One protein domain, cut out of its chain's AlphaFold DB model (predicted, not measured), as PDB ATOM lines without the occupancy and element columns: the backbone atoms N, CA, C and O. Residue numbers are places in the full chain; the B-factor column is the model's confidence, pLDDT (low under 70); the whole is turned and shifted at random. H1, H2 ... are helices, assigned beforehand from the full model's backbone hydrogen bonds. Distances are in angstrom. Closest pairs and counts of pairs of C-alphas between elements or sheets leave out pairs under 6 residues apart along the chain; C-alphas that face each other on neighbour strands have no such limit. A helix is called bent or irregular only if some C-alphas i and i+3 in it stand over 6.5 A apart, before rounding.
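Overview. This is residues 57 to 156 of the 157 residues of the protein "RGS domain-containing protein" of Xenopus tropicalis (UniProt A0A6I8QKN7). Four helices, H1 to H4, make a loose bundle in which each runs opposite to the one before, with H2 and H4 beside H1 and the side between H3 and H4 less well closed. H5 leads on outward from the end of H4, and residues 138 to 156, which include H6, stick out as a free arm that adds to the length of the domain. The printed part has 100 residues with six named helices, H1 to H6 in chain order, and no named strand; the class is all helix. The whole is loose, with a radius of gyration of the C-alphas of 16.7 A, and elongated, spanning 52 by 30 by 21 A.

Along the chain. The longest helix by residues is H2, residues 73 to 88, 21.7 A from first to last C-alpha. Before it comes H1, residues 57 to 69, 18.6 A, beginning at C-alpha 57 (-6.687, 163.497, 66.241). After H2 come H3, residues 100 to 112, 20.2 A, and H4, residues 119 to 131, 18.6 A, which ends at C-alpha 131 (6.517, 168.317, 72.232). H5 is residues 133 to 137. H6, residues 141 to 154, is 20.3 A long and ends at C-alpha 154 (-9.819, 191.240, 84.078). H2 and H3 are irregular, but only just: C-alphas 74 and 77 are 7.0 A apart, C-alphas 108 and 111 6.8 A.

Arrangement. H2 touches H1 as a helical hairpin, opposite ways at a shallow tilt of 13 degrees; their closest C-alphas, of Phe 61 and Phe 87, are 6.5 A apart. H2 and H3, also a helical hairpin, only just touch, with 3 pairs of C-alphas within 8 A, the closest those of Ile 88 and Arg 103 at 6.5 A; the tilt is shallow, 19 degrees. H1 touches H4, opposite ways at a tilt of 35.4 degrees, only just steep; the closest C-alphas, of Trp 62 and Gln 122, are 5.6 A apart. H3 and H4 are close but not clearly touching, with the C-alphas of Thr 102 and Ala 121 closest at 7.3 A. H1 and H3 are apart, as are H2 and H4. H4 and H5 meet only through their link. H5 and H6 are close but not clearly touching, with the C-alphas of Phe 137 and Tyr 143 closest at 6.3 A. Every O i to N i+4 pair is within hydrogen-bond range in H1, H4, H5 and H6; in H2 it is 10 of 12 and in H3 7 of 9.

Size, cuts and confidence. The C-alphas farthest apart, of Gln 108 and Lys 156, are 53.9 A apart. Without the free residues 138 to 156 the body spans 39 by 26 by 21 A. The printed part has no cut. The link from H2 to H3, 11 residues, is long. The mean pLDDT of the printed part is 89.7; residues 153 to 156 are under 70.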
ATOM      1  N   GLU A  57      -6.491 164.903  65.860       97.62
ATOM      2  CA  GLU A  57      -6.687 163.497  66.241       97.62
ATOM      3  C   GLU A  57      -6.136 163.159  67.630       97.62
ATOM      4  O   GLU A  57      -6.813 162.508  68.425       97.62
ATOM      5  N   ASN A  58      -4.960 163.687  67.970       96.62
ATOM      6  CA  ASN A  58      -4.324 163.474  69.269       96.62
ATOM      7  C   ASN A  58      -5.137 164.087  70.421       96.62
ATOM      8  O   ASN A  58      -5.318 163.464  71.470       96.62
ATOM      9  N   LEU A  59      -5.671 165.296  70.223       97.38
ATOM     10  CA  LEU A  59      -6.508 165.949  71.227       97.38
ATOM     11  C   LEU A  59      -7.854 165.235  71.368       97.38
ATOM     12  O   LEU A  59      -8.338 165.048  72.479       97.38
ATOM     13  N   GLU A  60      -8.462 164.829  70.256       98.12
ATOM     14  CA  GLU A  60      -9.754 164.142  70.270       98.12
ATOM     15  C   GLU A  60      -9.661 162.765  70.927       98.12
ATOM     16  O   GLU A  60     -10.519 162.428  71.742       98.12
ATOM     17  N   PHE A  61      -8.584 162.021  70.675       97.81
ATOM     18  CA  PHE A  61      -8.292 160.791  71.404       97.81
ATOM     19  C   PHE A  61      -8.140 161.043  72.910       97.81
ATOM     20  O   PHE A  61      -8.752 160.347  73.726       97.81
ATOM     21  N   TRP A  62      -7.353 162.055  73.295       96.88
ATOM     22  CA  TRP A  62      -7.152 162.399  74.705       96.88
ATOM     23  C   TRP A  62      -8.476 162.756  75.399       96.88
ATOM     24  O   TRP A  62      -8.730 162.289  76.509       96.88
ATOM     25  N   LEU A  63      -9.347 163.523  74.732       97.38
ATOM     26  CA  LEU A  63     -10.676 163.880  75.237       97.38
ATOM     27  C   LEU A  63     -11.610 162.669  75.337       97.38
ATOM     28  O   LEU A  63     -12.354 162.559  76.309       97.38
ATOM     29  N   ALA A  64     -11.563 161.752  74.369       97.62
ATOM     30  CA  ALA A  64     -12.347 160.523  74.416       97.62
ATOM     31  C   ALA A  64     -11.932 159.632  75.603       97.62
ATOM     32  O   ALA A  64     -12.781 159.008  76.241       97.62
ATOM     33  N   CYS A  65     -10.644 159.627  75.959       96.12
ATOM     34  CA  CYS A  65     -10.153 158.944  77.156       96.12
ATOM     35  C   CYS A  65     -10.661 159.602  78.452       96.12
ATOM     36  O   CYS A  65     -11.073 158.892  79.369       96.12
ATOM     37  N   GLU A  66     -10.688 160.937  78.537       96.31
ATOM     38  CA  GLU A  66     -11.281 161.633  79.691       96.31
ATOM     39  C   GLU A  66     -12.784 161.349  79.828       96.31
ATOM     40  O   GLU A  66     -13.272 161.080  80.926       96.31
ATOM     41  N   ASP A  67     -13.518 161.332  78.713       96.75
ATOM     42  CA  ASP A  67     -14.938 160.977  78.697       96.75
ATOM     43  C   ASP A  67     -15.168 159.517  79.141       96.75
ATOM     44  O   ASP A  67     -16.043 159.243  79.974       96.75
ATOM     45  N   LEU A  68     -14.327 158.575  78.691       96.31
ATOM     46  CA  LEU A  68     -14.362 157.177  79.133       96.31
ATOM     47  C   LEU A  68     -14.224 157.048  80.659       96.31
ATOM     48  O   LEU A  68     -14.977 156.293  81.275       96.31
ATOM     49  N   LYS A  69     -13.329 157.816  81.291       95.19
ATOM     50  CA  LYS A  69     -13.113 157.776  82.750       95.19
ATOM     51  C   LYS A  69     -14.326 158.209  83.570       95.19
ATOM     52  O   LYS A  69     -14.448 157.818  84.728       95.19
ATOM     53  N   THR A  70     -15.228 158.990  82.979       95.44
ATOM     54  CA  THR A  70     -16.474 159.440  83.624       95.44
ATOM     55  C   THR A  70     -17.690 158.573  83.279       95.44
ATOM     56  O   THR A  70     -18.802 158.857  83.723       95.44
ATOM     57  N   SER A  71     -17.491 157.515  82.490       94.88
ATOM     58  CA  SER A  71     -18.574 156.705  81.932       94.88
ATOM     59  C   SER A  71     -19.142 155.692  82.922       94.88
ATOM     60  O   SER A  71     -18.452 155.184  83.807       94.88
ATOM     61  N   THR A  72     -20.417 155.354  82.742       95.00
ATOM     62  CA  THR A  72     -21.087 154.306  83.520       95.00
ATOM     63  C   THR A  72     -20.702 152.913  83.022       95.00
ATOM     64  O   THR A  72     -20.288 152.741  81.876       95.00
ATOM     65  N   SER A  73     -20.854 151.889  83.871       92.56
ATOM     66  CA  SER A  73     -20.409 150.518  83.563       92.56
ATOM     67  C   SER A  73     -20.982 149.945  82.262       92.56
ATOM     68  O   SER A  73     -20.316 149.147  81.609       92.56
ATOM     69  N   ASP A  74     -22.204 150.326  81.898       93.88
ATOM     70  CA  ASP A  74     -22.898 149.911  80.676       93.88
ATOM     71  C   ASP A  74     -22.348 150.586  79.408       93.88
ATOM     72  O   ASP A  74     -22.473 150.036  78.317       93.88
ATOM     73  N   GLN A  75     -21.684 151.737  79.542       94.31
ATOM     74  CA  GLN A  75     -21.105 152.488  78.424       94.31
ATOM     75  C   GLN A  75     -19.659 152.087  78.121       94.31
ATOM     76  O   GLN A  75     -19.224 152.217  76.975       94.31
ATOM     77  N   ILE A  76     -18.914 151.604  79.126       94.12
ATOM     78  CA  ILE A  76     -17.464 151.356  79.033       94.12
ATOM     79  C   ILE A  76     -17.120 150.480  77.828       94.12
ATOM     80  O   ILE A  76     -16.263 150.851  77.036       94.12
ATOM     81  N   SER A  77     -17.788 149.335  77.667       93.44
ATOM     82  CA  SER A  77     -17.446 148.387  76.599       93.44
ATOM     83  C   SER A  77     -17.630 148.989  75.200       93.44
ATOM     84  O   SER A  77     -16.732 148.849  74.370       93.44
ATOM     85  N   SER A  78     -18.731 149.718  74.965       94.69
ATOM     86  CA  SER A  78     -18.966 150.413  73.689       94.69
ATOM     87  C   SER A  78     -17.911 151.486  73.451       94.69
ATOM     88  O   SER A  78     -17.237 151.453  72.430       94.69
ATOM     89  N   LYS A  79     -17.693 152.384  74.420       95.81
ATOM     90  CA  LYS A  79     -16.735 153.488  74.264       95.81
ATOM     91  C   LYS A  79     -15.304 153.001  74.065       95.81
ATOM     92  O   LYS A  79     -14.581 153.566  73.256       95.81
ATOM     93  N   VAL A  80     -14.894 151.940  74.763       94.94
ATOM     94  CA  VAL A  80     -13.576 151.322  74.556       94.94
ATOM     95  C   VAL A  80     -13.427 150.832  73.116       94.94
ATOM     96  O   VAL A  80     -12.400 151.076  72.484       94.94
ATOM     97  N   TYR A  81     -14.456 150.172  72.581       94.25
ATOM     98  CA  TYR A  81     -14.446 149.699  71.202       94.25
ATOM     99  C   TYR A  81     -14.445 150.848  70.184       94.25
ATOM    100  O   TYR A  81     -13.678 150.803  69.220       94.25
ATOM    101  N   ASP A  82     -15.250 151.885  70.423       95.62
ATOM    102  CA  ASP A  82     -15.353 153.064  69.561       95.62
ATOM    103  C   ASP A  82     -14.013 153.814  69.497       95.62
ATOM    104  O   ASP A  82     -13.485 154.041  68.408       95.62
ATOM    105  N   ILE A  83     -13.395 154.084  70.655       96.38
ATOM    106  CA  ILE A  83     -12.070 154.719  70.751       96.38
ATOM    107  C   ILE A  83     -11.020 153.897  70.000       96.38
ATOM    108  O   ILE A  83     -10.214 154.441  69.245       96.38
ATOM    109  N   TYR A  84     -11.027 152.574  70.172       94.81
ATOM    110  CA  TYR A  84     -10.081 151.716  69.471       94.81
ATOM    111  C   TYR A  84     -10.257 151.776  67.953       94.81
ATOM    112  O   TYR A  84      -9.267 151.891  67.232       94.81
ATOM    113  N   CYS A  85     -11.492 151.711  67.458       94.88
ATOM    114  CA  CYS A  85     -11.764 151.726  66.023       94.88
ATOM    115  C   CYS A  85     -11.481 153.082  65.370       94.88
ATOM    116  O   CYS A  85     -11.094 153.106  64.204       94.88
ATOM    117  N   GLU A  86     -11.680 154.184  66.095       96.69
ATOM    118  CA  GLU A  86     -11.472 155.537  65.574       96.69
ATOM    119  C   GLU A  86      -9.997 155.965  65.595       96.69
ATOM    120  O   GLU A  86      -9.563 156.615  64.643       96.69
ATOM    121  N   PHE A  87      -9.238 155.574  66.630       96.31
ATOM    122  CA  PHE A  87      -7.908 156.138  66.898       96.31
ATOM    123  C   PHE A  87      -6.749 155.129  66.935       96.31
ATOM    124  O   PHE A  87      -5.617 155.518  66.672       96.31
ATOM    125  N   ILE A  88      -6.976 153.858  67.302       93.62
ATOM    126  CA  ILE A  88      -5.882 152.900  67.597       93.62
ATOM    127  C   ILE A  88      -5.701 151.847  66.509       93.62
ATOM    128  O   ILE A  88      -4.580 151.436  66.203       93.62
ATOM    129  N   LYS A  89      -6.808 151.337  65.968       91.88
ATOM    130  CA  LYS A  89      -6.792 150.295  64.947       91.88
ATOM    131  C   LYS A  89      -5.968 150.788  63.755       91.88
ATOM    132  O   LYS A  89      -6.115 151.931  63.334       91.88
ATOM    133  N   ALA A  90      -5.122 149.914  63.213       88.50
ATOM    134  CA  ALA A  90      -4.372 150.226  62.002       88.50
ATOM    135  C   ALA A  90      -5.334 150.660  60.884       88.50
ATOM    136  O   ALA A  90      -6.372 150.016  60.697       88.50
ATOM    137  N   GLU A  91      -4.980 151.732  60.174       88.44
ATOM    138  CA  GLU A  91      -5.796 152.340  59.115       88.44
ATOM    139  C   GLU A  91      -7.126 152.929  59.622       88.44
ATOM    140  O   GLU A  91      -8.088 153.084  58.864       88.44
ATOM    141  N   SER A  92      -7.206 153.250  60.916       92.06
ATOM    142  CA  SER A  92      -8.351 153.970  61.470       92.06
ATOM    143  C   SER A  92      -8.447 155.380  60.874       92.06
ATOM    144  O   SER A  92      -7.435 155.987  60.515       92.06
ATOM    145  N   PRO A  93      -9.667 155.937  60.743       91.81
ATOM    146  CA  PRO A  93      -9.871 157.227  60.086       91.81
ATOM    147  C   PRO A  93      -9.137 158.384  60.773       91.81
ATOM    148  O   PRO A  93      -8.922 159.418  60.140       91.81
ATOM    149  N   ARG A  94      -8.784 158.231  62.057       95.00
ATOM    150  CA  ARG A  94      -8.087 159.232  62.868       95.00
ATOM    151  C   ARG A  94      -6.946 158.602  63.669       95.00
ATOM    152  O   ARG A  94      -6.779 158.904  64.847       95.00
ATOM    153  N   GLU A  95      -6.196 157.706  63.028       93.12
ATOM    154  CA  GLU A  95      -5.082 156.983  63.651       93.12
ATOM    155  C   GLU A  95      -4.100 157.947  64.339       93.12
ATOM    156  O   GLU A  95      -3.546 158.849  63.707       93.12
ATOM    157  N   ILE A  96      -3.891 157.758  65.644       93.19
ATOM    158  CA  ILE A  96      -2.957 158.569  66.435       93.19
ATOM    159  C   ILE A  96      -1.516 158.102  66.227       93.19
ATOM    160  O   ILE A  96      -1.241 156.928  65.973       93.19
ATOM    161  N   ASN A  97      -0.563 159.017  66.393       87.62
ATOM    162  CA  ASN A  97       0.850 158.724  66.167       87.62
ATOM    163  C   ASN A  97       1.486 158.010  67.378       87.62
ATOM    164  O   ASN A  97       2.097 158.642  68.242       87.62
ATOM    165  N   ILE A  98       1.326 156.686  67.436       86.31
ATOM    166  CA  ILE A  98       1.934 155.792  68.435       86.31
ATOM    167  C   ILE A  98       2.766 154.694  67.764       86.31
ATOM    168  O   ILE A  98       2.517 154.307  66.623       86.31
ATOM    169  N   ASP A  99       3.769 154.168  68.475       82.44
ATOM    170  CA  ASP A  99       4.596 153.085  67.941       82.44
ATOM    171  C   ASP A  99       3.838 151.743  67.853       82.44
ATOM    172  O   ASP A  99       2.834 151.500  68.530       82.44
ATOM    173  N   HIS A 100       4.339 150.844  66.996       83.88
ATOM    174  CA  HIS A 100       3.719 149.537  66.744       83.88
ATOM    175  C   HIS A 100       3.547 148.719  68.028       83.88
ATOM    176  O   HIS A 100       2.553 148.019  68.197       83.88
ATOM    177  N   LYS A 101       4.519 148.820  68.940       84.00
ATOM    178  CA  LYS A 101       4.517 148.074  70.192       84.00
ATOM    179  C   LYS A 101       3.378 148.537  71.103       84.00
ATOM    180  O   LYS A 101       2.639 147.707  71.615       84.00
ATOM    181  N   THR A 102       3.217 149.845  71.263       83.94
ATOM    182  CA  THR A 102       2.148 150.466  72.050       83.94
ATOM    183  C   THR A 102       0.783 150.076  71.496       83.94
ATOM    184  O   THR A 102      -0.107 149.687  72.249       83.94
ATOM    185  N   ARG A 103       0.623 150.111  70.168       88.31
ATOM    186  CA  ARG A 103      -0.612 149.681  69.505       88.31
ATOM    187  C   ARG A 103      -0.940 148.211  69.776       88.31
ATOM    188  O   ARG A 103      -2.085 147.904  70.108       88.31
ATOM    189  N   ASP A 104       0.038 147.315  69.657       85.75
ATOM    190  CA  ASP A 104      -0.153 145.883  69.926       85.75
ATOM    191  C   ASP A 104      -0.517 145.629  71.394       85.75
ATOM    192  O   ASP A 104      -1.441 144.863  71.680       85.75
ATOM    193  N   ASP A 105       0.160 146.312  72.320       84.38
ATOM    194  CA  ASP A 105      -0.097 146.203  73.757       84.38
ATOM    195  C   ASP A 105      -1.543 146.661  74.085       84.38
ATOM    196  O   ASP A 105      -2.242 146.003  74.861       84.38
ATOM    197  N   ILE A 106      -2.059 147.719  73.443       85.31
ATOM    198  CA  ILE A 106      -3.471 148.138  73.578       85.31
ATOM    199  C   ILE A 106      -4.419 147.096  72.966       85.31
ATOM    200  O   ILE A 106      -5.420 146.726  73.585       85.31
ATOM    201  N   ALA A 107      -4.112 146.593  71.768       84.94
ATOM    202  CA  ALA A 107      -4.958 145.635  71.056       84.94
ATOM    203  C   ALA A 107      -5.133 144.308  71.817       84.94
ATOM    204  O   ALA A 107      -6.196 143.693  71.741       84.94
ATOM    205  N   GLN A 108      -4.126 143.876  72.579       81.88
ATOM    206  CA  GLN A 108      -4.224 142.683  73.426       81.88
ATOM    207  C   GLN A 108      -5.073 142.921  74.684       81.88
ATOM    208  O   GLN A 108      -5.824 142.037  75.111       81.88
ATOM    209  N   ASN A 109      -4.994 144.121  75.261       74.88
ATOM    210  CA  ASN A 109      -5.630 144.450  76.540       74.88
ATOM    211  C   ASN A 109      -7.063 144.980  76.414       74.88
ATOM    212  O   ASN A 109      -7.799 144.987  77.402       74.88
ATOM    213  N   ILE A 110      -7.505 145.342  75.204       79.69
ATOM    214  CA  ILE A 110      -8.863 145.846  74.962       79.69
ATOM    215  C   ILE A 110      -9.968 144.883  75.428       79.69
ATOM    216  O   ILE A 110     -11.072 145.304  75.758       79.69
ATOM    217  N   THR A 111      -9.655 143.589  75.529       73.12
ATOM    218  CA  THR A 111     -10.570 142.536  75.997       73.12
ATOM    219  C   THR A 111     -11.009 142.697  77.455       73.12
ATOM    220  O   THR A 111     -12.045 142.157  77.834       73.12
ATOM    221  N   GLN A 112     -10.261 143.447  78.271       71.50
ATOM    222  CA  GLN A 112     -10.605 143.697  79.673       71.50
ATOM    223  C   GLN A 112     -11.622 144.837  79.846       71.50
ATOM    224  O   GLN A 112     -12.210 144.943  80.920       71.50
ATOM    225  N   THR A 113     -11.827 145.672  78.813       80.31
ATOM    226  CA  THR A 113     -12.788 146.793  78.755       80.31
ATOM    227  C   THR A 113     -12.950 147.533  80.088       80.31
ATOM    228  O   THR A 113     -13.973 147.412  80.762       80.31
ATOM    229  N   THR A 114     -11.930 148.292  80.489       89.25
ATOM    230  CA  THR A 114     -11.960 149.097  81.722       89.25
ATOM    231  C   THR A 114     -11.858 150.586  81.405       89.25
ATOM    232  O   THR A 114     -11.393 150.965  80.331       89.25
ATOM    233  N   ILE A 115     -12.225 151.445  82.361       91.62
ATOM    234  CA  ILE A 115     -12.031 152.900  82.226       91.62
ATOM    235  C   ILE A 115     -10.554 153.314  82.092       91.62
ATOM    236  O   ILE A 115     -10.276 154.416  81.639       91.62
ATOM    237  N   HIS A 116      -9.620 152.429  82.456       91.06
ATOM    238  CA  HIS A 116      -8.172 152.655  82.410       91.06
ATOM    239  C   HIS A 116      -7.510 152.043  81.165       91.06
ATOM    240  O   HIS A 116      -6.285 152.004  81.072       91.06
ATOM    241  N   CYS A 117      -8.301 151.547  80.202       90.62
ATOM    242  CA  CYS A 117      -7.806 150.811  79.032       90.62
ATOM    243  C   CYS A 117      -6.776 151.593  78.197       90.62
ATOM    244  O   CYS A 117      -5.944 150.985  77.526       90.62
ATOM    245  N   PHE A 118      -6.829 152.926  78.233       92.19
ATOM    246  CA  PHE A 118      -5.989 153.799  77.416       92.19
ATOM    247  C   PHE A 118      -5.076 154.716  78.234       92.19
ATOM    248  O   PHE A 118      -4.470 155.606  77.649       92.19
ATOM    249  N   ASP A 119      -4.931 154.523  79.550       90.62
ATOM    250  CA  ASP A 119      -4.196 155.463  80.416       90.62
ATOM    251  C   ASP A 119      -2.749 155.703  79.954       90.62
ATOM    252  O   ASP A 119      -2.260 156.832  79.976       90.62
ATOM    253  N   ASP A 120      -2.048 154.656  79.520       86.56
ATOM    254  CA  ASP A 120      -0.664 154.792  79.060       86.56
ATOM    255  C   ASP A 120      -0.581 155.435  77.672       86.56
ATOM    256  O   ASP A 120       0.239 156.327  77.454       86.56
ATOM    257  N   ALA A 121      -1.487 155.068  76.762       90.38
ATOM    258  CA  ALA A 121      -1.604 155.704  75.454       90.38
ATOM    259  C   ALA A 121      -1.936 157.199  75.585       90.38
ATOM    260  O   ALA A 121      -1.328 158.042  74.933       90.38
ATOM    261  N   GLN A 122      -2.855 157.545  76.485       92.88
ATOM    262  CA  GLN A 122      -3.269 158.916  76.747       92.88
ATOM    263  C   GLN A 122      -2.108 159.773  77.268       92.88
ATOM    264  O   GLN A 122      -1.945 160.908  76.816       92.88
ATOM    265  N   LYS A 123      -1.265 159.238  78.164       89.31
ATOM    266  CA  LYS A 123      -0.040 159.923  78.619       89.31
ATOM    267  C   LYS A 123       0.934 160.160  77.469       89.31
ATOM    268  O   LYS A 123       1.458 161.262  77.338       89.31
ATOM    269  N   LEU A 124       1.158 159.152  76.621       88.88
ATOM    270  CA  LEU A 124       2.042 159.281  75.460       88.88
ATOM    271  C   LEU A 124       1.555 160.373  74.504       88.88
ATOM    272  O   LEU A 124       2.352 161.199  74.065       88.88
ATOM    273  N   ILE A 125       0.250 160.423  74.236       92.56
ATOM    274  CA  ILE A 125      -0.351 161.434  73.364       92.56
ATOM    275  C   ILE A 125      -0.296 162.834  73.965       92.56
ATOM    276  O   ILE A 125       0.041 163.785  73.257       92.56
ATOM    277  N   LEU A 126      -0.554 162.980  75.267       91.50
ATOM    278  CA  LEU A 126      -0.342 164.251  75.955       91.50
ATOM    279  C   LEU A 126       1.107 164.720  75.772       91.50
ATOM    280  O   LEU A 126       1.356 165.885  75.450       91.50
ATOM    281  N   CYS A 127       2.064 163.797  75.899       88.62
ATOM    282  CA  CYS A 127       3.464 164.128  75.714       88.62
ATOM    283  C   CYS A 127       3.819 164.490  74.273       88.62
ATOM    284  O   CYS A 127       4.573 165.437  74.048       88.62
ATOM    285  N   LEU A 128       3.252 163.785  73.299       90.94
ATOM    286  CA  LEU A 128       3.411 164.105  71.888       90.94
ATOM    287  C   LEU A 128       2.885 165.514  71.582       90.94
ATOM    288  O   LEU A 128       3.595 166.319  70.976       90.94
ATOM    289  N   MET A 129       1.684 165.849  72.063       94.62
ATOM    290  CA  MET A 129       1.103 167.180  71.883       94.62
ATOM    291  C   MET A 129       1.977 168.269  72.504       94.62
ATOM    292  O   MET A 129       2.216 169.284  71.853       94.62
ATOM    293  N   ALA A 130       2.492 168.046  73.716       91.88
ATOM    294  CA  ALA A 130       3.378 168.978  74.412       91.88
ATOM    295  C   ALA A 130       4.731 169.194  73.709       91.88
ATOM    296  O   ALA A 130       5.303 170.276  73.824       91.88
ATOM    297  N   LYS A 131       5.245 168.200  72.970       88.94
ATOM    298  CA  LYS A 131       6.517 168.317  72.232       88.94
ATOM    299  C   LYS A 131       6.362 168.868  70.814       88.94
ATOM    300  O   LYS A 131       7.280 169.526  70.337       88.94
ATOM    301  N   ASP A 132       5.232 168.620  70.153       92.12
ATOM    302  CA  ASP A 132       5.016 169.035  68.760       92.12
ATOM    303  C   ASP A 132       4.044 170.216  68.627       92.12
ATOM    304  O   ASP A 132       4.425 171.344  68.300       92.12
ATOM    305  N   SER A 133       2.763 169.961  68.879       94.94
ATOM    306  CA  SER A 133       1.695 170.904  68.542       94.94
ATOM    307  C   SER A 133       1.582 172.085  69.508       94.94
ATOM    308  O   SER A 133       1.292 173.209  69.098       94.94
ATOM    309  N   PHE A 134       1.863 171.876  70.793       95.06
ATOM    310  CA  PHE A 134       1.702 172.896  71.823       95.06
ATOM    311  C   PHE A 134       2.726 174.045  71.702       95.06
ATOM    312  O   PHE A 134       2.311 175.205  71.734       95.06
ATOM    313  N   PRO A 135       4.028 173.807  71.430       94.06
ATOM    314  CA  PRO A 135       4.977 174.886  71.142       94.06
ATOM    315  C   PRO A 135       4.593 175.737  69.922       94.06
ATOM    316  O   PRO A 135       4.900 176.931  69.880       94.06
ATOM    317  N   ARG A 136       3.927 175.138  68.925       95.88
ATOM    318  CA  ARG A 136       3.395 175.853  67.753       95.88
ATOM    319  C   ARG A 136       2.153 176.662  68.121       95.88
ATOM    320  O   ARG A 136       2.081 177.840  67.772       95.88
ATOM    321  N   PHE A 137       1.251 176.092  68.922       96.44
ATOM    322  CA  PHE A 137       0.092 176.800  69.463       96.44
ATOM    323  C   PHE A 137       0.490 178.068  70.224       96.44
ATOM    324  O   PHE A 137      -0.059 179.130  69.939       96.44
ATOM    325  N   LEU A 138       1.490 178.001  71.111       93.88
ATOM    326  CA  LEU A 138       1.964 179.158  71.891       93.88
ATOM    327  C   LEU A 138       2.474 180.322  71.019       93.88
ATOM    328  O   LEU A 138       2.510 181.467  71.467       93.88
ATOM    329  N   LYS A 139       2.859 180.048  69.766       94.31
ATOM    330  CA  LYS A 139       3.310 181.050  68.784       94.31
ATOM    331  C   LYS A 139       2.201 181.493  67.821       94.31
ATOM    332  O   LYS A 139       2.409 182.434  67.056       94.31
ATOM    333  N   SER A 140       1.051 180.822  67.840       96.31
ATOM    334  CA  SER A 140      -0.057 181.035  66.908       96.31
ATOM    335  C   SER A 140      -0.920 182.250  67.268       96.31
ATOM    336  O   SER A 140      -0.958 182.695  68.418       96.31
ATOM    337  N   GLU A 141      -1.680 182.757  66.292       95.56
ATOM    338  CA  GLU A 141      -2.678 183.811  66.532       95.56
ATOM    339  C   GLU A 141      -3.783 183.358  67.499       95.56
ATOM    340  O   GLU A 141      -4.208 184.138  68.347       95.56
ATOM    341  N   HIS A 142      -4.168 182.076  67.475       95.88
ATOM    342  CA  HIS A 142      -5.169 181.516  68.390       95.88
ATOM    343  C   HIS A 142      -4.792 181.720  69.867       95.88
ATOM    344  O   HIS A 142      -5.645 182.063  70.690       95.88
ATOM    345  N   TYR A 143      -3.512 181.547  70.211       94.25
ATOM    346  CA  TYR A 143      -3.036 181.783  71.574       94.25
ATOM    347  C   TYR A 143      -2.985 183.276  71.920       94.25
ATOM    348  O   TYR A 143      -3.388 183.670  73.016       94.25
ATOM    349  N   LYS A 144      -2.562 184.134  70.981       92.75
ATOM    350  CA  LYS A 144      -2.570 185.595  71.182       92.75
ATOM    351  C   LYS A 144      -3.983 186.113  71.460       92.75
ATOM    352  O   LYS A 144      -4.183 186.874  72.406       92.75
ATOM    353  N   GLU A 145      -4.969 185.651  70.693       93.69
ATOM    354  CA  GLU A 145      -6.380 185.986  70.900       93.69
ATOM    355  C   GLU A 145      -6.906 185.502  72.258       93.69
ATOM    356  O   GLU A 145      -7.646 186.231  72.927       93.69
ATOM    357  N   LEU A 146      -6.523 184.292  72.686       92.56
ATOM    358  CA  LEU A 146      -6.877 183.751  74.001       92.56
ATOM    359  C   LEU A 146      -6.370 184.662  75.128       92.56
ATOM    360  O   LEU A 146      -7.149 185.054  76.001       92.56
ATOM    361  N   VAL A 147      -5.088 185.036  75.094       91.25
ATOM    362  CA  VAL A 147      -4.471 185.910  76.107       91.25
ATOM    363  C   VAL A 147      -5.135 187.290  76.118       91.25
ATOM    364  O   VAL A 147      -5.464 187.810  77.186       91.25
ATOM    365  N   GLN A 148      -5.409 187.866  74.945       89.19
ATOM    366  CA  GLN A 148      -6.067 189.169  74.843       89.19
ATOM    367  C   GLN A 148      -7.497 189.143  75.407       89.19
ATOM    368  O   GLN A 148      -7.906 190.063  76.122       89.19
ATOM    369  N   LYS A 149      -8.266 188.078  75.140       85.81
ATOM    370  CA  LYS A 149      -9.601 187.887  75.730       85.81
ATOM    371  C   LYS A 149      -9.532 187.819  77.255       85.81
ATOM    372  O   LYS A 149     -10.320 188.494  77.917       85.81
ATOM    373  N   GLN A 150      -8.576 187.080  77.816       81.00
ATOM    374  CA  GLN A 150      -8.414 186.971  79.270       81.00
ATOM    375  C   GLN A 150      -8.072 188.320  79.923       81.00
ATOM    376  O   GLN A 150      -8.676 188.679  80.933       81.00
ATOM    377  N   GLN A 151      -7.188 189.118  79.316       74.12
ATOM    378  CA  GLN A 151      -6.844 190.461  79.810       74.12
ATOM    379  C   GLN A 151      -8.052 191.413  79.800       74.12
ATOM    380  O   GLN A 151      -8.297 192.135  80.769       74.12
ATOM    381  N   ASN A 152      -8.873 191.356  78.750       71.50
ATOM    382  CA  ASN A 152     -10.085 192.172  78.642       71.50
ATOM    383  C   ASN A 152     -11.165 191.798  79.675       71.50
ATOM    384  O   ASN A 152     -11.954 192.656  80.073       71.50
ATOM    385  N   HIS A 153     -11.211 190.537  80.116       64.50
ATOM    386  CA  HIS A 153     -12.111 190.089  81.182       64.50
ATOM    387  C   HIS A 153     -11.669 190.559  82.576       64.50
ATOM    388  O   HIS A 153     -12.526 190.791  83.429       64.50
ATOM    389  N   VAL A 154     -10.364 190.734  82.806       62.53
ATOM    390  CA  VAL A 154      -9.819 191.240  84.078       62.53
ATOM    391  C   VAL A 154     -10.027 192.752  84.216       62.53
ATOM    392  O   VAL A 154     -10.363 193.211  85.298       62.53
ATOM    393  N   GLN A 155      -9.924 193.518  83.127       56.28
ATOM    394  CA  GLN A 155     -10.095 194.981  83.149       56.28
ATOM    395  C   GLN A 155     -11.561 195.442  83.314       56.28
ATOM    396  O   GLN A 155     -11.817 196.617  83.569       56.28
ATOM    397  N   LYS A 156     -12.533 194.542  83.117       51.50
ATOM    398  CA  LYS A 156     -13.980 194.822  83.225       51.50
ATOM    399  C   LYS A 156     -14.613 194.333  84.538       51.50
ATOM    400  O   LYS A 156     -15.839 194.364  84.652       51.50
TER     401      LYS A 156